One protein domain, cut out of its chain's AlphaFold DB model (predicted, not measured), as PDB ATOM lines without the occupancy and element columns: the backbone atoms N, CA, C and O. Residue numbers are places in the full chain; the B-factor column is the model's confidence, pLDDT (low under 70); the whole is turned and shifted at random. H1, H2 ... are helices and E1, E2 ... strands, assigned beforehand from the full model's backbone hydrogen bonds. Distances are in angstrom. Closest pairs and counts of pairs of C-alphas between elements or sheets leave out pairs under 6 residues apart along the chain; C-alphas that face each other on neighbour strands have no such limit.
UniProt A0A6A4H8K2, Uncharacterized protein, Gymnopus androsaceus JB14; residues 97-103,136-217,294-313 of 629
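What this domain is: This is residues 97 to 103, 136 to 217 and 294 to 313 of the 629 residues of an uncharacterized protein of Gymnopus androsaceus JB14 (UniProt A0A6A4H8K2). You are looking at one antiparallel sheet of seven strands, curled like part of a barrel and folded back on itself: E1 and E2 make one leaf, E7, E6, E5 and E4 the other, and E3 is the hinge. Three small helices lie round it, with H1 beside the strands, H3 grazing the sheet by E1, and H2 grazing it by E5 and E6 before a long loop, residues 176 to 196. The 109 printed residues run E1 E2 E3 H1 E4 H2 E5 E6 E7 H3, and the sheet's order is E1 - E2 - E3 - E7 - E6 - E5 - E4. The class is mixed, helices and strands; the whole is compact, with a radius of gyration of the C-alphas of 13.7 A, yet elongated, spanning 45 by 28 by 27 A.

Where its parts are: Find C-alpha 97 at (-30.633, -47.650, 32.332), where E1, residues 97 to 101, begins. E2, residues 138 to 149, is 28.3 A long and bends by 75 degrees at residue 141. Next come E3, residues 152 to 157, H1, residues 159 to 162, E4, residues 166 to 169, and H2, residues 172 to 175. E5, residues 197 to 203, runs 19.4 A, and E6, residues 209 to 215, 17.6 A. E7, residues 294 to 298, leads to H3, residues 306 to 312, which ends at C-alpha 312, (-41.983, -47.479, 22.995).

How they stand to each other: Begin at edge strand E1, where N 99 is 3.2 A from O 140 of E2. E2's pairing is staggered: residues 138 to 144 pair with E1, and residues 145 to 149 with E3. In the hairpin E2 and E3, look at N 145 and O 156, 2.8 A apart. E3 and E7 are antiparallel neighbours, with N 298 and O 155 within hydrogen-bond range at 2.9 A, and so are E7 and E6, with N 297 and O 212 within range at 2.8 A. E5 and E6 are a hairpin, with N 199 and O 213 at 2.8 A; N 169 of edge strand E4 is 2.9 A from O 200 of E5. H1 is on the sheet at a height of 6.2 A, over none of its strands; its closest C-alpha pair with E2 is Thr 142 and Ile 162, 6.1 A. H2 only grazes the sheet with residues 173 to 174, and H3 with residues 306 to 309. Every O i to N i+4 pair of H3 is within hydrogen-bond range; H1 and H2 are too short for such a pair, and of their single O i to N i+3 pairs that of H1 is within range and that of H2 is not.

The domain as a whole: The C-alphas farthest apart, of Ser 193 and Leu 313, are 45.6 A apart. Residues 104 to 135 and 218 to 293 are not printed; the C-alpha gaps across these cuts are 8.4 A and 9.7 A. Of the links printed whole, H2 to E5 is long. The model's pLDDT is under 70 at residues 136 to 141, 176 to 187 and 306 to 313.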
ATOM      1  N   TYR A  97     -29.485 -48.343  32.914       74.94
ATOM      2  CA  TYR A  97     -30.633 -47.650  32.332       74.94
ATOM      3  C   TYR A  97     -30.166 -46.599  31.340       74.94
ATOM      4  O   TYR A  97     -29.084 -46.040  31.504       74.94
ATOM      5  N   ASN A  98     -31.000 -46.346  30.336       76.75
ATOM      6  CA  ASN A  98     -30.873 -45.210  29.438       76.75
ATOM      7  C   ASN A  98     -31.814 -44.103  29.928       76.75
ATOM      8  O   ASN A  98     -32.902 -44.391  30.434       76.75
ATOM      9  N   LEU A  99     -31.414 -42.848  29.758       77.19
ATOM     10  CA  LEU A  99     -32.257 -41.699  30.066       77.19
ATOM     11  C   LEU A  99     -33.012 -41.270  28.800       77.19
ATOM     12  O   LEU A  99     -32.497 -41.416  27.689       77.19
ATOM     13  N   TYR A 100     -34.227 -40.745  28.954       76.69
ATOM     14  CA  TYR A 100     -35.047 -40.315  27.819       76.69
ATOM     15  C   TYR A 100     -35.682 -38.963  28.103       76.69
ATOM     16  O   TYR A 100     -36.418 -38.791  29.070       76.69
ATOM     17  N   CYS A 101     -35.436 -38.014  27.209       81.19
ATOM     18  CA  CYS A 101     -36.133 -36.742  27.218       81.19
ATOM     19  C   CYS A 101     -37.536 -36.907  26.609       81.19
ATOM     20  O   CYS A 101     -37.676 -36.976  25.388       81.19
ATOM     21  N   SER A 102     -38.578 -36.957  27.441       71.94
ATOM     22  CA  SER A 102     -39.971 -37.207  27.017       71.94
ATOM     23  C   SER A 102     -40.575 -36.125  26.107       71.94
ATOM     24  O   SER A 102     -41.540 -36.396  25.392       71.94
ATOM     25  N   THR A 103     -40.005 -34.918  26.120       74.25
ATOM     26  CA  THR A 103     -40.447 -33.723  25.381       74.25
ATOM     27  C   THR A 103     -39.635 -33.450  24.113       74.25
ATOM     28  O   THR A 103     -40.079 -32.694  23.249       74.25
ATOM     29  N   ASN A 136     -41.057 -39.603  20.325       49.03
ATOM     30  CA  ASN A 136     -39.742 -40.157  20.011       49.03
ATOM     31  C   ASN A 136     -38.672 -39.370  20.780       49.03
ATOM     32  O   ASN A 136     -37.901 -38.624  20.182       49.03
ATOM     33  N   GLY A 137     -38.681 -39.489  22.107       56.50
ATOM     34  CA  GLY A 137     -37.808 -38.742  22.994       56.50
ATOM     35  C   GLY A 137     -36.335 -38.980  22.680       56.50
ATOM     36  O   GLY A 137     -35.923 -40.112  22.407       56.50
ATOM     37  N   THR A 138     -35.525 -37.924  22.736       61.34
ATOM     38  CA  THR A 138     -34.076 -38.043  22.558       61.34
ATOM     39  C   THR A 138     -33.497 -38.981  23.615       61.34
ATOM     40  O   THR A 138     -33.600 -38.743  24.822       61.34
ATOM     41  N   LEU A 139     -32.900 -40.065  23.122       64.75
ATOM     42  CA  LEU A 139     -32.209 -41.082  23.897       64.75
ATOM     43  C   LEU A 139     -30.870 -40.526  24.387       64.75
ATOM     44  O   LEU A 139     -29.903 -40.391  23.640       64.75
ATOM     45  N   LEU A 140     -30.821 -40.239  25.679       69.12
ATOM     46  CA  LEU A 140     -29.629 -39.829  26.398       69.12
ATOM     47  C   LEU A 140     -28.881 -41.109  26.810       69.12
ATOM     48  O   LEU A 140     -29.153 -41.705  27.858       69.12
ATOM     49  N   HIS A 141     -27.955 -41.555  25.952       62.78
ATOM     50  CA  HIS A 141     -27.120 -42.757  26.117       62.78
ATOM     51  C   HIS A 141     -26.140 -42.647  27.304       62.78
ATOM     52  O   HIS A 141     -24.924 -42.570  27.145       62.78
ATOM     53  N   THR A 142     -26.667 -42.645  28.523       71.06
ATOM     54  CA  THR A 142     -25.906 -42.482  29.764       71.06
ATOM     55  C   THR A 142     -26.336 -43.555  30.755       71.06
ATOM     56  O   THR A 142     -27.519 -43.694  31.046       71.06
ATOM     57  N   ARG A 143     -25.382 -44.348  31.261       76.25
ATOM     58  CA  ARG A 143     -25.678 -45.476  32.159       76.25
ATOM     59  C   ARG A 143     -26.029 -44.984  33.562       76.25
ATOM     60  O   ARG A 143     -25.133 -44.817  34.386       76.25
ATOM     61  N   ALA A 144     -27.315 -44.829  33.852       82.50
ATOM     62  CA  ALA A 144     -27.773 -44.619  35.221       82.50
ATOM     63  C   ALA A 144     -27.856 -45.945  36.000       82.50
ATOM     64  O   ALA A 144     -28.259 -46.977  35.453       82.50
ATOM     65  N   ILE A 145     -27.483 -45.900  37.282       83.88
ATOM     66  CA  ILE A 145     -27.604 -46.985  38.263       83.88
ATOM     67  C   ILE A 145     -28.733 -46.627  39.231       83.88
ATOM     68  O   ILE A 145     -28.814 -45.491  39.715       83.88
ATOM     69  N   GLN A 146     -29.604 -47.596  39.525       84.00
ATOM     70  CA  GLN A 146     -30.658 -47.404  40.515       84.00
ATOM     71  C   GLN A 146     -30.062 -47.418  41.916       84.00
ATOM     72  O   GLN A 146     -29.413 -48.384  42.307       84.00
ATOM     73  N   HIS A 147     -30.348 -46.383  42.695       81.38
ATOM     74  CA  HIS A 147     -30.129 -46.388  44.130       81.38
ATOM     75  C   HIS A 147     -31.483 -46.308  44.833       81.38
ATOM     76  O   HIS A 147     -32.302 -45.425  44.567       81.38
ATOM     77  N   SER A 148     -31.720 -47.263  45.726       78.12
ATOM     78  CA  SER A 148     -32.861 -47.281  46.633       78.12
ATOM     79  C   SER A 148     -32.365 -47.012  48.048       78.12
ATOM     80  O   SER A 148     -32.003 -47.947  48.758       78.12
ATOM     81  N   ASP A 149     -32.338 -45.743  48.449       73.81
ATOM     82  CA  ASP A 149     -32.012 -45.355  49.822       73.81
ATOM     83  C   ASP A 149     -33.306 -45.026  50.574       73.81
ATOM     84  O   ASP A 149     -34.162 -44.304  50.055       73.81
ATOM     85  N   LYS A 150     -33.488 -45.605  51.766       75.56
ATOM     86  CA  LYS A 150     -34.657 -45.395  52.651       75.56
ATOM     87  C   LYS A 150     -36.018 -45.423  51.922       75.56
ATOM     88  O   LYS A 150     -36.933 -44.661  52.226       75.56
ATOM     89  N   GLY A 151     -36.155 -46.301  50.922       77.00
ATOM     90  CA  GLY A 151     -37.367 -46.468  50.108       77.00
ATOM     91  C   GLY A 151     -37.569 -45.446  48.978       77.00
ATOM     92  O   GLY A 151     -38.458 -45.645  48.148       77.00
ATOM     93  N   ARG A 152     -36.744 -44.395  48.876       76.19
ATOM     94  CA  ARG A 152     -36.746 -43.471  47.732       76.19
ATOM     95  C   ARG A 152     -35.874 -44.045  46.616       76.19
ATOM     96  O   ARG A 152     -34.728 -44.423  46.841       76.19
ATOM     97  N   ARG A 153     -36.421 -44.112  45.401       78.94
ATOM     98  CA  ARG A 153     -35.696 -44.542  44.197       78.94
ATOM     99  C   ARG A 153     -35.160 -43.307  43.486       78.94
ATOM    100  O   ARG A 153     -35.954 -42.502  43.012       78.94
ATOM    101  N   PHE A 154     -33.844 -43.186  43.390       81.88
ATOM    102  CA  PHE A 154     -33.184 -42.178  42.566       81.88
ATOM    103  C   PHE A 154     -32.127 -42.831  41.678       81.88
ATOM    104  O   PHE A 154     -31.683 -43.958  41.905       81.88
ATOM    105  N   TRP A 155     -31.738 -42.110  40.638       87.75
ATOM    106  CA  TRP A 155     -30.886 -42.616  39.575       87.75
ATOM    107  C   TRP A 155     -29.572 -41.854  39.580       87.75
ATOM    108  O   TRP A 155     -29.570 -40.679  39.232       87.75
ATOM    109  N   LYS A 156     -28.471 -42.493  39.989       88.81
ATOM    110  CA  LYS A 156     -27.132 -41.877  39.937       88.81
ATOM    111  C   LYS A 156     -26.444 -42.229  38.622       88.81
ATOM    112  O   LYS A 156     -26.563 -43.358  38.148       88.81
ATOM    113  N   SER A 157     -25.678 -41.302  38.059       88.75
ATOM    114  CA  SER A 157     -24.800 -41.581  36.918       88.75
ATOM    115  C   SER A 157     -23.509 -40.752  36.987       88.75
ATOM    116  O   SER A 157     -23.450 -39.731  37.675       88.75
ATOM    117  N   LYS A 158     -22.455 -41.232  36.314       86.38
ATOM    118  CA  LYS A 158     -21.093 -40.663  36.349       86.38
ATOM    119  C   LYS A 158     -20.918 -39.528  35.327       86.38
ATOM    120  O   LYS A 158     -21.420 -39.673  34.218       86.38
ATOM    121  N   PRO A 159     -20.118 -38.480  35.611       87.50
ATOM    122  CA  PRO A 159     -19.997 -37.286  34.760       87.50
ATOM    123  C   PRO A 159     -19.639 -37.577  33.295       87.50
ATOM    124  O   PRO A 159     -20.178 -36.941  32.385       87.50
ATOM    125  N   ARG A 160     -18.767 -38.569  33.051       86.62
ATOM    126  CA  ARG A 160     -18.308 -38.950  31.705       86.62
ATOM    127  C   ARG A 160     -19.489 -39.322  30.798       86.62
ATOM    128  O   ARG A 160     -20.127 -40.356  30.982       86.62
ATOM    129  N   GLY A 161     -19.742 -38.476  29.799       85.62
ATOM    130  CA  GLY A 161     -20.805 -38.627  28.798       85.62
ATOM    131  C   GLY A 161     -22.089 -37.848  29.109       85.62
ATOM    132  O   GLY A 161     -22.723 -37.359  28.180       85.62
ATOM    133  N   ILE A 162     -22.445 -37.651  30.385       89.94
ATOM    134  CA  ILE A 162     -23.665 -36.911  30.767       89.94
ATOM    135  C   ILE A 162     -23.543 -35.423  30.452       89.94
ATOM    136  O   ILE A 162     -24.505 -34.822  29.990       89.94
ATOM    137  N   GLN A 163     -22.366 -34.834  30.669       90.56
ATOM    138  CA  GLN A 163     -22.131 -33.392  30.509       90.56
ATOM    139  C   GLN A 163     -22.422 -32.864  29.087       90.56
ATOM    140  O   GLN A 163     -22.689 -31.683  28.926       90.56
ATOM    141  N   LYS A 164     -22.408 -33.726  28.056       90.00
ATOM    142  CA  LYS A 164     -22.810 -33.369  26.675       90.00
ATOM    143  C   LYS A 164     -24.325 -33.465  26.431       90.00
ATOM    144  O   LYS A 164     -24.811 -33.045  25.388       90.00
ATOM    145  N   ALA A 165     -25.045 -34.097  27.350       90.25
ATOM    146  CA  ALA A 165     -26.422 -34.563  27.204       90.25
ATOM    147  C   ALA A 165     -27.401 -33.782  28.107       90.25
ATOM    148  O   ALA A 165     -28.605 -33.714  27.834       90.25
ATOM    149  N   VAL A 166     -26.880 -33.172  29.175       93.88
ATOM    150  CA  VAL A 166     -27.623 -32.317  30.104       93.88
ATOM    151  C   VAL A 166     -27.007 -30.925  30.158       93.88
ATOM    152  O   VAL A 166     -25.795 -30.776  30.037       93.88
ATOM    153  N   VAL A 167     -27.846 -29.924  30.390       95.25
ATOM    154  CA  VAL A 167     -27.440 -28.543  30.674       95.25
ATOM    155  C   VAL A 167     -27.833 -28.186  32.107       95.25
ATOM    156  O   VAL A 167     -28.838 -28.720  32.591       95.25
ATOM    157  N   PRO A 168     -27.077 -27.318  32.806       95.31
ATOM    158  CA  PRO A 168     -27.588 -26.690  34.016       95.31
ATOM    159  C   PRO A 168     -28.850 -25.888  33.672       95.31
ATOM    160  O   PRO A 168     -28.956 -25.325  32.582       95.31
ATOM    161  N   LEU A 169     -29.811 -25.871  34.589       94.75
ATOM    162  CA  LEU A 169     -31.015 -25.050  34.504       94.75
ATOM    163  C   LEU A 169     -31.018 -24.037  35.645       94.75
ATOM    164  O   LEU A 169     -30.710 -24.390  36.787       94.75
ATOM    165  N   ASP A 170     -31.415 -22.809  35.324       92.38
ATOM    166  CA  ASP A 170     -31.579 -21.732  36.297       92.38
ATOM    167  C   ASP A 170     -32.700 -22.048  37.294       92.38
ATOM    168  O   ASP A 170     -33.620 -22.822  37.012       92.38
ATOM    169  N   GLU A 171     -32.643 -21.430  38.473       87.94
ATOM    170  CA  GLU A 171     -33.607 -21.668  39.554       87.94
ATOM    171  C   GLU A 171     -35.055 -21.348  39.129       87.94
ATOM    172  O   GLU A 171     -35.985 -22.070  39.496       87.94
ATOM    173  N   GLU A 172     -35.236 -20.361  38.246       87.19
ATOM    174  CA  GLU A 172     -36.524 -19.959  37.659       87.19
ATOM    175  C   GLU A 172     -37.238 -21.083  36.877       87.19
ATOM    176  O   GLU A 172     -38.468 -21.113  36.807       87.19
ATOM    177  N   TYR A 173     -36.509 -22.074  36.345       84.81
ATOM    178  CA  TYR A 173     -37.136 -23.248  35.714       84.81
ATOM    179  C   TYR A 173     -37.879 -24.141  36.720       84.81
ATOM    180  O   TYR A 173     -38.730 -24.944  36.327       84.81
ATOM    181  N   PHE A 174     -37.578 -24.005  38.014       80.38
ATOM    182  CA  PHE A 174     -38.129 -24.824  39.094       80.38
ATOM    183  C   PHE A 174     -39.108 -24.068  40.000       80.38
ATOM    184  O   PHE A 174     -39.831 -24.713  40.756       80.38
ATOM    185  N   THR A 175     -39.187 -22.737  39.899       75.31
ATOM    186  CA  THR A 175     -40.179 -21.919  40.621       75.31
ATOM    187  C   THR A 175     -41.576 -22.002  39.999       75.31
ATOM    188  O   THR A 175     -42.570 -21.974  40.720       75.31
ATOM    189  N   HIS A 176     -41.668 -22.119  38.667       65.19
ATOM    190  CA  HIS A 176     -42.938 -22.044  37.930       65.19
ATOM    191  C   HIS A 176     -43.512 -23.394  37.480       65.19
ATOM    192  O   HIS A 176     -44.714 -23.504  37.232       65.19
ATOM    193  N   ALA A 177     -42.677 -24.425  37.338       54.72
ATOM    194  CA  ALA A 177     -43.112 -25.740  36.882       54.72
ATOM    195  C   ALA A 177     -43.651 -26.603  38.038       54.72
ATOM    196  O   ALA A 177     -43.257 -26.449  39.190       54.72
ATOM    197  N   HIS A 178     -44.492 -27.592  37.711       50.62
ATOM    198  CA  HIS A 178     -45.025 -28.606  38.636       50.62
ATOM    199  C   HIS A 178     -43.956 -29.594  39.175       50.62
ATOM    200  O   HIS A 178     -44.228 -30.784  39.330       50.62
ATOM    201  N   VAL A 179     -42.760 -29.125  39.550       53.44
ATOM    202  CA  VAL A 179     -41.780 -29.868  40.371       53.44
ATOM    203  C   VAL A 179     -42.230 -29.833  41.844       53.44
ATOM    204  O   VAL A 179     -41.503 -29.510  42.778       53.44
ATOM    205  N   PHE A 180     -43.510 -30.148  42.027       43.03
ATOM    206  CA  PHE A 180     -44.233 -30.209  43.281       43.03
ATOM    207  C   PHE A 180     -43.960 -31.568  43.950       43.03
ATOM    208  O   PHE A 180     -43.950 -32.608  43.294       43.03
ATOM    209  N   HIS A 181     -43.842 -31.568  45.280       41.66
ATOM    210  CA  HIS A 181     -43.971 -32.760  46.139       41.66
ATOM    211  C   HIS A 181     -42.798 -33.760  46.226       41.66
ATOM    212  O   HIS A 181     -43.004 -34.941  46.508       41.66
ATOM    213  N   CYS A 182     -41.554 -33.283  46.213       41.03
ATOM    214  CA  CYS A 182     -40.705 -33.634  47.358       41.03
ATOM    215  C   CYS A 182     -40.900 -32.514  48.380       41.03
ATOM    216  O   CYS A 182     -40.663 -31.365  48.035       41.03
ATOM    217  N   GLY A 183     -41.446 -32.829  49.559       39.84
ATOM    218  CA  GLY A 183     -41.742 -31.822  50.584       39.84
ATOM    219  C   GLY A 183     -40.490 -31.071  51.039       39.84
ATOM    220  O   GLY A 183     -39.399 -31.645  51.011       39.84
ATOM    221  N   ASP A 184     -40.711 -29.833  51.481       43.34
ATOM    222  CA  ASP A 184     -39.723 -28.764  51.677       43.34
ATOM    223  C   ASP A 184     -39.206 -28.194  50.338       43.34
ATOM    224  O   ASP A 184     -39.077 -28.927  49.363       43.34
ATOM    225  N   ASP A 185     -38.991 -26.871  50.293       51.78
ATOM    226  CA  ASP A 185     -38.782 -26.023  49.096       51.78
ATOM    227  C   ASP A 185     -37.995 -26.682  47.942       51.78
ATOM    228  O   ASP A 185     -37.058 -27.437  48.230       51.78
ATOM    229  N   PRO A 186     -38.267 -26.350  46.654       58.06
ATOM    230  CA  PRO A 186     -37.527 -26.850  45.488       58.06
ATOM    231  C   PRO A 186     -36.082 -26.318  45.458       58.06
ATOM    232  O   PRO A 186     -35.680 -25.524  44.615       58.06
ATOM    233  N   LYS A 187     -35.282 -26.827  46.396       68.69
ATOM    234  CA  LYS A 187     -33.882 -26.544  46.725       68.69
ATOM    235  C   LYS A 187     -32.960 -27.177  45.695       68.69
ATOM    236  O   LYS A 187     -32.141 -28.058  45.976       68.69
ATOM    237  N   ILE A 188     -33.199 -26.751  44.464       77.38
ATOM    238  CA  ILE A 188     -32.568 -27.217  43.244       77.38
ATOM    239  C   ILE A 188     -31.374 -26.323  42.901       77.38
ATOM    240  O   ILE A 188     -30.419 -26.848  42.344       77.38
ATOM    241  N   HIS A 189     -31.353 -25.065  43.364       79.94
ATOM    242  CA  HIS A 189     -30.123 -24.294  43.548       79.94
ATOM    243  C   HIS A 189     -29.803 -24.142  45.049       79.94
ATOM    244  O   HIS A 189     -30.285 -23.240  45.721       79.94
ATOM    245  N   VAL A 190     -28.998 -25.049  45.619       84.62
ATOM    246  CA  VAL A 190     -28.525 -24.916  47.015       84.62
ATOM    247  C   VAL A 190     -27.018 -25.002  47.089       84.62
ATOM    248  O   VAL A 190     -26.424 -26.059  46.881       84.62
ATOM    249  N   ARG A 191     -26.414 -23.891  47.505       90.12
ATOM    250  CA  ARG A 191     -25.042 -23.849  48.007       90.12
ATOM    251  C   ARG A 191     -25.084 -24.142  49.504       90.12
ATOM    252  O   ARG A 191     -25.702 -23.409  50.270       90.12
ATOM    253  N   ARG A 192     -24.477 -25.252  49.926       85.62
ATOM    254  CA  ARG A 192     -24.309 -25.583  51.349       85.62
ATOM    255  C   ARG A 192     -23.161 -24.755  51.931       85.62
ATOM    256  O   ARG A 192     -22.223 -24.425  51.215       85.62
ATOM    257  N   SER A 193     -23.176 -24.514  53.242       90.44
ATOM    258  CA  SER A 193     -22.085 -23.831  53.962       90.44
ATOM    259  C   SER A 193     -20.720 -24.515  53.816       90.44
ATOM    260  O   SER A 193     -19.694 -23.852  53.884       90.44
ATOM    261  N   CYS A 194     -20.689 -25.826  53.553       92.12
ATOM    262  CA  CYS A 194     -19.460 -26.554  53.234       92.12
ATOM    263  C   CYS A 194     -18.913 -26.298  51.814       92.12
ATOM    264  O   CYS A 194     -17.877 -26.852  51.471       92.12
ATOM    265  N   GLY A 195     -19.596 -25.519  50.970       93.81
ATOM    266  CA  GLY A 195     -19.201 -25.248  49.584       93.81
ATOM    267  C   GLY A 195     -19.724 -26.249  48.546       93.81
ATOM    268  O   GLY A 195     -19.532 -26.030  47.354       93.81
ATOM    269  N   CYS A 196     -20.413 -27.325  48.946       94.25
ATOM    270  CA  CYS A 196     -21.111 -28.189  47.984       94.25
ATOM    271  C   CYS A 196     -22.243 -27.416  47.294       94.25
ATOM    272  O   CYS A 196     -23.087 -26.835  47.984       94.25
ATOM    273  N   THR A 197     -22.324 -27.485  45.964       94.75
ATOM    274  CA  THR A 197     -23.452 -26.938  45.197       94.75
ATOM    275  C   THR A 197     -24.377 -28.056  44.733       94.75
ATOM    276  O   THR A 197     -23.949 -29.157  44.383       94.75
ATOM    277  N   ARG A 198     -25.679 -27.783  44.754       94.50
ATOM    278  CA  ARG A 198     -26.700 -28.553  44.053       94.50
ATOM    279  C   ARG A 198     -27.343 -27.626  43.037       94.50
ATOM    280  O   ARG A 198     -27.707 -26.517  43.410       94.50
ATOM    281  N   GLU A 199     -27.445 -28.092  41.802       95.38
ATOM    282  CA  GLU A 199     -27.938 -27.360  40.635       95.38
ATOM    283  C   GLU A 199     -28.994 -28.199  39.906       95.38
ATOM    284  O   GLU A 199     -28.925 -29.435  39.887       95.38
ATOM    285  N   GLY A 200     -29.968 -27.546  39.277       95.25
ATOM    286  CA  GLY A 200     -30.920 -28.209  38.393       95.25
ATOM    287  C   GLY A 200     -30.264 -28.630  37.086       95.25
ATOM    288  O   GLY A 200     -29.380 -27.939  36.586       95.25
ATOM    289  N   ILE A 201     -30.699 -29.756  36.519       95.50
ATOM    290  CA  ILE A 201     -30.283 -30.173  35.174       95.50
ATOM    291  C   ILE A 201     -31.483 -30.455  34.283       95.50
ATOM    292  O   ILE A 201     -32.459 -31.083  34.703       95.50
ATOM    293  N   GLY A 202     -31.376 -30.025  33.031       95.06
ATOM    294  CA  GLY A 202     -32.343 -30.258  31.967       95.06
ATOM    295  C   GLY A 202     -31.718 -30.970  30.777       95.06
ATOM    296  O   GLY A 202     -30.499 -31.106  30.686       95.06
ATOM    297  N   CYS A 203     -32.542 -31.438  29.845       94.12
ATOM    298  CA  CYS A 203     -32.038 -32.009  28.600       94.12
ATOM    299  C   CYS A 203     -31.423 -30.919  27.716       94.12
ATOM    300  O   CYS A 203     -32.087 -29.925  27.422       94.12
ATOM    301  N   ALA A 204     -30.205 -31.146  27.213       92.81
ATOM    302  CA  ALA A 204     -29.510 -30.204  26.332       92.81
ATOM    303  C   ALA A 204     -30.294 -29.849  25.048       92.81
ATOM    304  O   ALA A 204     -30.088 -28.786  24.474       92.81
ATOM    305  N   ASN A 205     -31.211 -30.715  24.605       91.12
ATOM    306  CA  ASN A 205     -31.982 -30.525  23.375       91.12
ATOM    307  C   ASN A 205     -33.258 -29.676  23.539       91.12
ATOM    308  O   ASN A 205     -33.740 -29.144  22.542       91.12
ATOM    309  N   CYS A 206     -33.845 -29.585  24.739       91.75
ATOM    310  CA  CYS A 206     -35.155 -28.932  24.936       91.75
ATOM    311  C   CYS A 206     -35.332 -28.173  26.265       91.75
ATOM    312  O   CYS A 206     -36.414 -27.645  26.513       91.75
ATOM    313  N   GLY A 207     -34.341 -28.194  27.161       92.69
ATOM    314  CA  GLY A 207     -34.418 -27.564  28.483       92.69
ATOM    315  C   GLY A 207     -35.374 -28.223  29.488       92.69
ATOM    316  O   GLY A 207     -35.509 -27.727  30.598       92.69
ATOM    317  N   SER A 208     -36.043 -29.336  29.163       92.06
ATOM    318  CA  SER A 208     -36.950 -29.989  30.124       92.06
ATOM    319  C   SER A 208     -36.177 -30.594  31.302       92.06
ATOM    320  O   SER A 208     -35.162 -31.253  31.056       92.06
ATOM    321  N   PRO A 209     -36.639 -30.406  32.553       92.75
ATOM    322  CA  PRO A 209     -35.918 -30.833  33.747       92.75
ATOM    323  C   PRO A 209     -35.796 -32.359  33.810       92.75
ATOM    324  O   PRO A 209     -36.760 -33.086  33.587       92.75
ATOM    325  N   LEU A 210     -34.594 -32.840  34.128       92.69
ATOM    326  CA  LEU A 210     -34.266 -34.265  34.237       92.69
ATOM    327  C   LEU A 210     -33.850 -34.673  35.658       92.69
ATOM    328  O   LEU A 210     -33.903 -35.856  35.996       92.69
ATOM    329  N   GLY A 211     -33.396 -33.728  36.485       93.69
ATOM    330  CA  GLY A 211     -32.867 -34.040  37.810       93.69
ATOM    331  C   GLY A 211     -32.072 -32.908  38.450       93.69
ATOM    332  O   GLY A 211     -32.271 -31.734  38.141       93.69
ATOM    333  N   THR A 212     -31.118 -33.284  39.306       94.62
ATOM    334  CA  THR A 212     -30.133 -32.372  39.904       94.62
ATOM    335  C   THR A 212     -28.696 -32.873  39.752       94.62
ATOM    336  O   THR A 212     -28.417 -34.061  39.947       94.62
ATOM    337  N   LYS A 213     -27.776 -31.956  39.460       95.50
ATOM    338  CA  LYS A 213     -26.325 -32.131  39.577       95.50
ATOM    339  C   LYS A 213     -25.905 -31.722  40.989       95.50
ATOM    340  O   LYS A 213     -26.342 -30.688  41.483       95.50
ATOM    341  N   THR A 214     -25.056 -32.513  41.629       94.88
ATOM    342  CA  THR A 214     -24.412 -32.158  42.900       94.88
ATOM    343  C   THR A 214     -22.910 -32.108  42.682       94.88
ATOM    344  O   THR A 214     -22.322 -33.122  42.307       94.88
ATOM    345  N   THR A 215     -22.302 -30.955  42.936       94.94
ATOM    346  CA  THR A 215     -20.851 -30.753  42.918       94.94
ATOM    347  C   THR A 215     -20.362 -30.761  44.362       94.94
ATOM    348  O   THR A 215     -20.773 -29.919  45.167       94.94
ATOM    349  N   TYR A 216     -19.524 -31.731  44.722       93.75
ATOM    350  CA  TYR A 216     -18.985 -31.828  46.079       93.75
ATOM    351  C   TYR A 216     -17.762 -30.917  46.253       93.75
ATOM    352  O   TYR A 216     -16.927 -30.807  45.358       93.75
ATOM    353  N   CYS A 217     -17.651 -30.268  47.414       94.69
ATOM    354  CA  CYS A 217     -16.434 -29.559  47.804       94.69
ATOM    355  C   CYS A 217     -15.307 -30.545  48.156       94.69
ATOM    356  O   CYS A 217     -15.579 -31.698  48.495       94.69
ATOM    357  N   GLU A 294     -18.526 -34.513  40.435       93.50
ATOM    358  CA  GLU A 294     -19.902 -34.248  40.047       93.50
ATOM    359  C   GLU A 294     -20.733 -35.535  40.109       93.50
ATOM    360  O   GLU A 294     -20.377 -36.570  39.540       93.50
ATOM    361  N   CYS A 295     -21.893 -35.470  40.758       93.06
ATOM    362  CA  CYS A 295     -22.851 -36.565  40.830       93.06
ATOM    363  C   CYS A 295     -24.191 -36.131  40.237       93.06
ATOM    364  O   CYS A 295     -24.826 -35.194  40.720       93.06
ATOM    365  N   PHE A 296     -24.632 -36.830  39.195       94.19
ATOM    366  CA  PHE A 296     -25.888 -36.546  38.508       94.19
ATOM    367  C   PHE A 296     -26.979 -37.454  39.067       94.19
ATOM    368  O   PHE A 296     -26.814 -38.675  39.095       94.19
ATOM    369  N   THR A 297     -28.079 -36.855  39.522       92.88
ATOM    370  CA  THR A 297     -29.229 -37.548  40.120       92.88
ATOM    371  C   THR A 297     -30.494 -37.250  39.327       92.88
ATOM    372  O   THR A 297     -30.921 -36.102  39.283       92.88
ATOM    373  N   PHE A 298     -31.099 -38.265  38.710       92.75
ATOM    374  CA  PHE A 298     -32.278 -38.093  37.850       92.75
ATOM    375  C   PHE A 298     -33.581 -38.408  38.577       92.75
ATOM    376  O   PHE A 298     -33.635 -39.313  39.424       92.75
ATOM    377  N   PHE A 299     -34.630 -37.663  38.228       89.88
ATOM    378  CA  PHE A 299     -35.980 -37.897  38.725       89.88
ATOM    379  C   PHE A 299     -36.550 -39.221  38.166       89.88
ATOM    380  O   PHE A 299     -36.125 -39.671  37.099       89.88
ATOM    381  N   PRO A 300     -37.475 -39.906  38.871       85.44
ATOM    382  CA  PRO A 300     -37.954 -41.230  38.458       85.44
ATOM    383  C   PRO A 300     -38.704 -41.264  37.118       85.44
ATOM    384  O   PRO A 300     -38.735 -42.308  36.475       85.44
ATOM    385  N   ASP A 301     -39.309 -40.148  36.723       82.56
ATOM    386  CA  ASP A 301     -40.036 -39.916  35.471       82.56
ATOM    387  C   ASP A 301     -39.111 -39.644  34.271       82.56
ATOM    388  O   ASP A 301     -39.451 -39.996  33.143       82.56
ATOM    389  N   ALA A 302     -37.909 -39.110  34.510       82.06
ATOM    390  CA  ALA A 302     -36.870 -38.914  33.495       82.06
ATOM    391  C   ALA A 302     -36.147 -40.220  33.075       82.06
ATOM    392  O   ALA A 302     -35.319 -40.210  32.156       82.06
ATOM    393  N   VAL A 303     -36.422 -41.350  33.744       81.94
ATOM    394  CA  VAL A 303     -35.718 -42.627  33.525       81.94
ATOM    395  C   VAL A 303     -36.669 -43.734  33.089       81.94
ATOM    396  O   VAL A 303     -37.493 -44.221  33.862       81.94
ATOM    397  N   VAL A 304     -36.479 -44.217  31.861       77.81
ATOM    398  CA  VAL A 304     -37.248 -45.336  31.304       77.81
ATOM    399  C   VAL A 304     -36.363 -46.592  31.257       77.81
ATOM    400  O   VAL A 304     -35.256 -46.544  30.716       77.81
ATOM    401  N   PRO A 305     -36.807 -47.746  31.797       72.31
ATOM    402  CA  PRO A 305     -36.096 -49.015  31.642       72.31
ATOM    403  C   PRO A 305     -35.813 -49.333  30.173       72.31
ATOM    404  O   PRO A 305     -36.712 -49.197  29.349       72.31
ATOM    405  N   ILE A 306     -34.617 -49.844  29.844       66.06
ATOM    406  CA  ILE A 306     -34.243 -50.183  28.452       66.06
ATOM    407  C   ILE A 306     -35.313 -51.066  27.787       66.06
ATOM    408  O   ILE A 306     -35.725 -50.796  26.665       66.06
ATOM    409  N   ALA A 307     -35.827 -52.070  28.505       63.97
ATOM    410  CA  ALA A 307     -36.901 -52.933  28.014       63.97
ATOM    411  C   ALA A 307     -38.205 -52.168  27.708       63.97
ATOM    412  O   ALA A 307     -38.836 -52.430  26.692       63.97
ATOM    413  N   ALA A 308     -38.596 -51.203  28.548       61.88
ATOM    414  CA  ALA A 308     -39.778 -50.375  28.310       61.88
ATOM    415  C   ALA A 308     -39.558 -49.392  27.149       61.88
ATOM    416  O   ALA A 308     -40.457 -49.178  26.342       61.88
ATOM    417  N   ALA A 309     -38.347 -48.852  27.012       59.12
ATOM    418  CA  ALA A 309     -38.018 -47.927  25.940       59.12
ATOM    419  C   ALA A 309     -37.973 -48.603  24.559       59.12
ATOM    420  O   ALA A 309     -38.481 -48.048  23.587       59.12
ATOM    421  N   LEU A 310     -37.447 -49.831  24.473       59.16
ATOM    422  CA  LEU A 310     -37.513 -50.642  23.252       59.16
ATOM    423  C   LEU A 310     -38.961 -50.977  22.850       59.16
ATOM    424  O   LEU A 310     -39.238 -51.097  21.663       59.16
ATOM    425  N   LEU A 311     -39.885 -51.074  23.815       58.59
ATOM    426  CA  LEU A 311     -41.322 -51.255  23.564       58.59
ATOM    427  C   LEU A 311     -42.046 -49.952  23.173       58.59
ATOM    428  O   LEU A 311     -43.127 -50.020  22.593       58.59
ATOM    429  N   SER A 312     -41.471 -48.780  23.464       51.78
ATOM    430  CA  SER A 312     -41.983 -47.479  22.995       51.78
ATOM    431  C   SER A 312     -41.495 -47.077  21.597       51.78
ATOM    432  O   SER A 312     -41.987 -46.097  21.038       51.78
ATOM    433  N   LEU A 313     -40.560 -47.832  21.008       47.72
ATOM    434  CA  LEU A 313     -40.198 -47.672  19.599       47.72
ATOM    435  C   LEU A 313     -41.329 -48.216  18.706       47.72
ATOM    436  O   LEU A 313     -41.888 -49.274  19.007       47.72
TER     437      LEU A 313